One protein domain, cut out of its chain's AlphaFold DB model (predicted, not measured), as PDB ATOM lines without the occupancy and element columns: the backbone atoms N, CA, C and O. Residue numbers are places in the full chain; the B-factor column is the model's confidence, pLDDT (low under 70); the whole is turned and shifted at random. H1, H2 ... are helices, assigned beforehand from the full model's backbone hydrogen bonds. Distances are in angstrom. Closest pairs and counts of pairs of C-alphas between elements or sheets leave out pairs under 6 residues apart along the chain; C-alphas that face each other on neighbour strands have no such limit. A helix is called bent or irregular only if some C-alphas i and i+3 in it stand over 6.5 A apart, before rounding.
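What this domain is: This is residues 8 to 59 of the 515 residues of an uncharacterized protein of Panaeolus cyanescens (UniProt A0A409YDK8). The domain is an open arch of helices: H1 makes one leg, H4 the other, and H2 crosses between them, with the short H3 at the corner where H2 gives way to H4. Residues 8 to 16 of H1 stick out free, and the space between the two legs is empty. The printed part has 52 residues with four named helices, H1, H2, H3 and H4 along the chain, and no named strand; its class is all helix. It is only just loose, close to compact, with a radius of gyration of the C-alphas of 12.1 A and spans of 32 by 30 by 17 A.

Where its parts are: The longest helix, H1, is residues 8 to 23 and measures 22.8 A from C-alpha 8 at (240.205, 271.004, 178.647) to C-alpha 23 at (242.467, 249.570, 185.934). H2 is residues 28 to 38, 13.1 A long, and only just irregular: C-alphas 35 and 38 are 6.9 A apart. H3 is residues 40 to 44, 7.2 A long. H4 is residues 46 to 56, 15.4 A long, and ends with C-alpha 56 at (259.374, 259.569, 167.715).

How they stand to each other: H1 is close to H2 but not clearly touching it; their closest C-alphas, of Met 21 and Leu 28, are 7.5 A apart, and their lines are about perpendicular at 77 degrees. H1 is apart from H3 and from H4. H2 and H4 touch, closest at the C-alphas of Ile 35 and Cys 48, 6.2 A, and are about perpendicular at 77 degrees. H2 and H3 touch only at the corner, closest at the C-alphas of Trp 37 and Thr 43, 6.2 A. H3 and H4 only just touch, with 3 pairs of C-alphas within 8 A, and only at the corner; the C-alphas of Pro 42 and Cys 48 are closest, at 5.8 A. In H1 and H4 every O i to N i+4 pair is within hydrogen-bond range; in H2 5 of 7 are, and in H3 0 of 1, beside 2 of 2 O i to N i+3 pairs.

The domain as a whole: The two C-alphas farthest apart, of Glu 8 and Lys 40, are 35.3 A apart. The printed part has no cut, and its three links are tight. Mean pLDDT of the printed part is 89.5, and no printed residue is under 70.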
ATOM      1  N   GLU A   8     241.102 271.750 177.769       85.00
ATOM      2  CA  GLU A   8     240.205 271.004 178.647       85.00
ATOM      3  C   GLU A   8     239.917 269.597 178.107       85.00
ATOM      4  O   GLU A   8     239.984 268.599 178.827       85.00
ATOM      5  N   ARG A   9     239.706 269.469 176.791       88.12
ATOM      6  CA  ARG A   9     239.488 268.162 176.149       88.12
ATOM      7  C   ARG A   9     240.743 267.296 176.188       88.12
ATOM      8  O   ARG A   9     240.641 266.074 176.323       88.12
ATOM      9  N   ILE A  10     241.924 267.908 176.066       87.44
ATOM     10  CA  ILE A  10     243.205 267.204 176.222       87.44
ATOM     11  C   ILE A  10     243.353 266.725 177.667       87.44
ATOM     12  O   ILE A  10     243.687 265.559 177.889       87.44
ATOM     13  N   PHE A  11     243.078 267.595 178.639       88.88
ATOM     14  CA  PHE A  11     243.159 267.276 180.059       88.88
ATOM     15  C   PHE A  11     242.242 266.104 180.432       88.88
ATOM     16  O   PHE A  11     242.718 265.104 180.979       88.88
ATOM     17  N   GLU A  12     240.964 266.156 180.048       91.12
ATOM     18  CA  GLU A  12     240.022 265.056 180.274       91.12
ATOM     19  C   GLU A  12     240.497 263.743 179.638       91.12
ATOM     20  O   GLU A  12     240.441 262.680 180.266       91.12
ATOM     21  N   GLY A  13     240.988 263.799 178.394       91.56
ATOM     22  CA  GLY A  13     241.504 262.629 177.683       91.56
ATOM     23  C   GLY A  13     242.703 261.991 178.389       91.56
ATOM     24  O   GLY A  13     242.778 260.763 178.509       91.56
ATOM     25  N   VAL A  14     243.617 262.811 178.914       91.25
ATOM     26  CA  VAL A  14     244.771 262.352 179.700       91.25
ATOM     27  C   VAL A  14     244.316 261.682 180.996       91.25
ATOM     28  O   VAL A  14     244.783 260.583 181.300       91.25
ATOM     29  N   VAL A  15     243.378 262.282 181.737       92.56
ATOM     30  CA  VAL A  15     242.872 261.718 183.001       92.56
ATOM     31  C   VAL A  15     242.214 260.355 182.779       92.56
ATOM     32  O   VAL A  15     242.550 259.402 183.485       92.56
ATOM     33  N   ARG A  16     241.343 260.231 181.768       94.12
ATOM     34  CA  ARG A  16     240.700 258.950 181.422       94.12
ATOM     35  C   ARG A  16     241.735 257.887 181.061       94.12
ATOM     36  O   ARG A  16     241.677 256.774 181.568       94.12
ATOM     37  N   THR A  17     242.736 258.250 180.260       93.38
ATOM     38  CA  THR A  17     243.823 257.336 179.873       93.38
ATOM     39  C   THR A  17     244.600 256.832 181.094       93.38
ATOM     40  O   THR A  17     244.879 255.639 181.204       93.38
ATOM     41  N   ILE A  18     244.912 257.713 182.050       92.12
ATOM     42  CA  ILE A  18     245.605 257.344 183.294       92.12
ATOM     43  C   ILE A  18     244.744 256.408 184.155       92.12
ATOM     44  O   ILE A  18     245.273 255.463 184.746       92.12
ATOM     45  N   GLN A  19     243.431 256.639 184.227       93.00
ATOM     46  CA  GLN A  19     242.506 255.757 184.943       93.00
ATOM     47  C   GLN A  19     242.450 254.367 184.299       93.00
ATOM     48  O   GLN A  19     242.645 253.375 184.996       93.00
ATOM     49  N   THR A  20     242.327 254.289 182.972       95.12
ATOM     50  CA  THR A  20     242.362 253.015 182.240       95.12
ATOM     51  C   THR A  20     243.691 252.279 182.423       95.12
ATOM     52  O   THR A  20     243.705 251.059 182.572       95.12
ATOM     53  N   MET A  21     244.829 252.983 182.453       93.44
ATOM     54  CA  MET A  21     246.119 252.356 182.773       93.44
ATOM     55  C   MET A  21     246.087 251.714 184.165       93.44
ATOM     56  O   MET A  21     246.476 250.554 184.312       93.44
ATOM     57  N   ARG A  22     245.561 252.436 185.163       92.81
ATOM     58  CA  ARG A  22     245.442 251.954 186.544       92.81
ATOM     59  C   ARG A  22     244.539 250.723 186.655       92.81
ATOM     60  O   ARG A  22     244.917 249.778 187.339       92.81
ATOM     61  N   GLU A  23     243.390 250.718 185.982       94.81
ATOM     62  CA  GLU A  23     242.467 249.570 185.934       94.81
ATOM     63  C   GLU A  23     243.124 248.326 185.323       94.81
ATOM     64  O   GLU A  23     242.920 247.215 185.805       94.81
ATOM     65  N   ASN A  24     243.981 248.517 184.318       93.19
ATOM     66  CA  ASN A  24     244.751 247.447 183.681       93.19
ATOM     67  C   ASN A  24     246.032 247.058 184.448       93.19
ATOM     68  O   ASN A  24     246.836 246.273 183.944       93.19
ATOM     69  N   GLY A  25     246.259 247.610 185.644       93.50
ATOM     70  CA  GLY A  25     247.426 247.296 186.473       93.50
ATOM     71  C   GLY A  25     248.763 247.802 185.917       93.50
ATOM     72  O   GLY A  25     249.816 247.330 186.342       93.50
ATOM     73  N   ILE A  26     248.747 248.759 184.984       93.50
ATOM     74  CA  ILE A  26     249.949 249.390 184.423       93.50
ATOM     75  C   ILE A  26     250.023 250.869 184.817       93.50
ATOM     76  O   ILE A  26     249.044 251.497 185.212       93.50
ATOM     77  N   ASN A  27     251.210 251.458 184.716       92.06
ATOM     78  CA  ASN A  27     251.418 252.889 184.926       92.06
ATOM     79  C   ASN A  27     252.180 253.501 183.744       92.06
ATOM     80  O   ASN A  27     252.661 252.784 182.866       92.06
ATOM     81  N   LEU A  28     252.281 254.832 183.713       90.50
ATOM     82  CA  LEU A  28     252.907 255.551 182.603       90.50
ATOM     83  C   LEU A  28     254.356 255.088 182.317       90.50
ATOM     84  O   LEU A  28     254.654 254.860 181.147       90.50
ATOM     85  N   PRO A  29     255.243 254.881 183.316       89.75
ATOM     86  CA  PRO A  29     256.565 254.303 183.069       89.75
ATOM     87  C   PRO A  29     256.529 252.923 182.404       89.75
ATOM     88  O   PRO A  29     257.213 252.725 181.406       89.75
ATOM     89  N   ILE A  30     255.711 251.990 182.908       91.19
ATOM     90  CA  ILE A  30     255.584 250.634 182.344       91.19
ATOM     91  C   ILE A  30     255.046 250.698 180.912       91.19
ATOM     92  O   ILE A  30     255.518 249.980 180.036       91.19
ATOM     93  N   PHE A  31     254.079 251.580 180.658       92.00
ATOM     94  CA  PHE A  31     253.522 251.791 179.328       92.00
ATOM     95  C   PHE A  31     254.565 252.347 178.349       92.00
ATOM     96  O   PHE A  31     254.722 251.821 177.245       92.00
ATOM     97  N   LEU A  32     255.301 253.387 178.758       90.44
ATOM     98  CA  LEU A  32     256.358 253.984 177.943       90.44
ATOM     99  C   LEU A  32     257.499 252.994 177.688       90.44
ATOM    100  O   LEU A  32     258.017 252.960 176.575       90.44
ATOM    101  N   ASP A  33     257.865 252.161 178.659       89.06
ATOM    102  CA  ASP A  33     258.882 251.123 178.475       89.06
ATOM    103  C   ASP A  33     258.399 250.030 177.509       89.06
ATOM    104  O   ASP A  33     259.060 249.727 176.514       89.06
ATOM    105  N   ALA A  34     257.180 249.518 177.712       88.69
ATOM    106  CA  ALA A  34     256.577 248.501 176.854       88.69
ATOM    107  C   ALA A  34     256.477 248.947 175.385       88.69
ATOM    108  O   ALA A  34     256.753 248.150 174.484       88.69
ATOM    109  N   ILE A  35     256.118 250.214 175.134       89.19
ATOM    110  CA  ILE A  35     256.055 250.765 173.774       89.19
ATOM    111  C   ILE A  35     257.458 251.070 173.213       89.19
ATOM    112  O   ILE A  35     257.700 250.863 172.020       89.19
ATOM    113  N   SER A  36     258.412 251.465 174.066       86.81
ATOM    114  CA  SER A  36     259.797 251.832 173.716       86.81
ATOM    115  C   SER A  36     260.763 250.643 173.768       86.81
ATOM    116  O   SER A  36     261.880 250.752 174.264       86.81
ATOM    117  N   TRP A  37     260.342 249.516 173.185       89.81
ATOM    118  CA  TRP A  37     261.123 248.279 173.026       89.81
ATOM    119  C   TRP A  37     261.450 247.494 174.311       89.81
ATOM    120  O   TRP A  37     262.169 246.500 174.219       89.81
ATOM    121  N   GLY A  38     260.879 247.838 175.469       85.31
ATOM    122  CA  GLY A  38     261.054 247.077 176.714       85.31
ATOM    123  C   GLY A  38     260.454 245.664 176.669       85.31
ATOM    124  O   GLY A  38     260.930 244.754 177.348       85.31
ATOM    125  N   LEU A  39     259.453 245.423 175.807       86.62
ATOM    126  CA  LEU A  39     258.810 244.115 175.634       86.62
ATOM    127  C   LEU A  39     258.801 243.657 174.168       86.62
ATOM    128  O   LEU A  39     258.539 244.432 173.253       86.62
ATOM    129  N   LYS A  40     258.997 242.351 173.931       83.00
ATOM    130  CA  LYS A  40     259.029 241.779 172.569       83.00
ATOM    131  C   LYS A  40     257.671 241.822 171.857       83.00
ATOM    132  O   LYS A  40     257.618 242.172 170.685       83.00
ATOM    133  N   ARG A  41     256.565 241.499 172.539       81.88
ATOM    134  CA  ARG A  41     255.230 241.410 171.904       81.88
ATOM    135  C   ARG A  41     254.731 242.759 171.337       81.88
ATOM    136  O   ARG A  41     254.384 242.784 170.158       81.88
ATOM    137  N   PRO A  42     254.787 243.888 172.072       80.31
ATOM    138  CA  PRO A  42     254.387 245.200 171.541       80.31
ATOM    139  C   PRO A  42     255.216 245.684 170.344       80.31
ATOM    140  O   PRO A  42     254.755 246.508 169.563       80.31
ATOM    141  N   THR A  43     256.439 245.177 170.148       78.75
ATOM    142  CA  THR A  43     257.254 245.574 168.984       78.75
ATOM    143  C   THR A  43     256.741 245.013 167.658       78.75
ATOM    144  O   THR A  43     257.064 245.578 166.610       78.75
ATOM    145  N   GLN A  44     255.946 243.939 167.703       83.06
ATOM    146  CA  GLN A  44     255.363 243.272 166.537       83.06
ATOM    147  C   GLN A  44     253.938 243.755 166.236       83.06
ATOM    148  O   GLN A  44     253.505 243.681 165.088       83.06
ATOM    149  N   ASP A  45     253.244 244.296 167.239       92.06
ATOM    150  CA  ASP A  45     251.887 244.821 167.110       92.06
ATOM    151  C   ASP A  45     251.837 246.099 166.252       92.06
ATOM    152  O   ASP A  45     252.635 247.027 166.423       92.06
ATOM    153  N   SER A  46     250.903 246.153 165.299       88.50
ATOM    154  CA  SER A  46     250.810 247.250 164.326       88.50
ATOM    155  C   SER A  46     250.373 248.570 164.968       88.50
ATOM    156  O   SER A  46     250.877 249.628 164.580       88.50
ATOM    157  N   ILE A  47     249.506 248.514 165.982       90.69
ATOM    158  CA  ILE A  47     248.999 249.687 166.702       90.69
ATOM    159  C   ILE A  47     250.122 250.291 167.548       90.69
ATOM    160  O   ILE A  47     250.410 251.485 167.440       90.69
ATOM    161  N   CYS A  48     250.826 249.462 168.321       88.38
ATOM    162  CA  CYS A  48     251.963 249.890 169.135       88.38
ATOM    163  C   CYS A  48     253.090 250.473 168.271       88.38
ATOM    164  O   CYS A  48     253.668 251.511 168.606       88.38
ATOM    165  N   ARG A  49     253.377 249.855 167.116       88.56
ATOM    166  CA  ARG A  49     254.349 250.379 166.145       88.56
ATOM    167  C   ARG A  49     253.950 251.749 165.610       88.56
ATOM    168  O   ARG A  49     254.812 252.623 165.533       88.56
ATOM    169  N   TYR A  50     252.686 251.933 165.234       91.62
ATOM    170  CA  TYR A  50     252.192 253.214 164.731       91.62
ATOM    171  C   TYR A  50     252.339 254.314 165.786       91.62
ATOM    172  O   TYR A  50     252.937 255.352 165.505       91.62
ATOM    173  N   GLN A  51     251.882 254.060 167.016       90.69
ATOM    174  CA  GLN A  51     251.957 255.031 168.111       90.69
ATOM    175  C   GLN A  51     253.404 255.375 168.487       90.69
ATOM    176  O   GLN A  51     253.731 256.543 168.696       90.69
ATOM    177  N   ARG A  52     254.312 254.393 168.481       91.44
ATOM    178  CA  ARG A  52     255.747 254.647 168.662       91.44
ATOM    179  C   ARG A  52     256.313 255.547 167.566       91.44
ATOM    180  O   ARG A  52     257.029 256.498 167.866       91.44
ATOM    181  N   THR A  53     256.010 255.260 166.301       89.06
ATOM    182  CA  THR A  53     256.459 256.095 165.179       89.06
ATOM    183  C   THR A  53     255.915 257.514 165.312       89.06
ATOM    184  O   THR A  53     256.676 258.460 165.124       89.06
ATOM    185  N   ALA A  54     254.643 257.665 165.690       89.62
ATOM    186  CA  ALA A  54     254.023 258.961 165.931       89.62
ATOM    187  C   ALA A  54     254.723 259.737 167.060       89.62
ATOM    188  O   ALA A  54     254.993 260.922 166.889       89.62
ATOM    189  N   LEU A  55     255.086 259.071 168.165       88.44
ATOM    190  CA  LEU A  55     255.840 259.678 169.265       88.44
ATOM    191  C   LEU A  55     257.239 260.138 168.820       88.44
ATOM    192  O   LEU A  55     257.626 261.270 169.098       88.44
ATOM    193  N   LEU A  56     257.986 259.287 168.110       88.12
ATOM    194  CA  LEU A  56     259.374 259.569 167.715       88.12
ATOM    195  C   LEU A  56     259.498 260.610 166.595       88.12
ATOM    196  O   LEU A  56     260.510 261.299 166.519       88.12
ATOM    197  N   HIS A  57     258.474 260.747 165.752       88.88
ATOM    198  CA  HIS A  57     258.409 261.773 164.703       88.88
ATOM    199  C   HIS A  57     257.586 262.994 165.126       88.88
ATOM    200  O   HIS A  57     257.275 263.859 164.302       88.88
ATOM    201  N   TYR A  58     257.207 263.082 166.403       89.50
ATOM    202  CA  TYR A  58     256.460 264.222 166.896       89.50
ATOM    203  C   TYR A  58     257.340 265.475 166.868       89.50
ATOM    204  O   TYR A  58     258.396 265.523 167.500       89.50
ATOM    205  N   LYS A  59     256.880 266.519 166.163       85.62
ATOM    206  CA  LYS A  59     257.642 267.765 165.949       85.62
ATOM    207  C   LYS A  59     258.126 268.419 167.249       85.62
ATOM    208  O   LYS A  59     259.171 269.055 167.242       85.62
TER     209      LYS A  59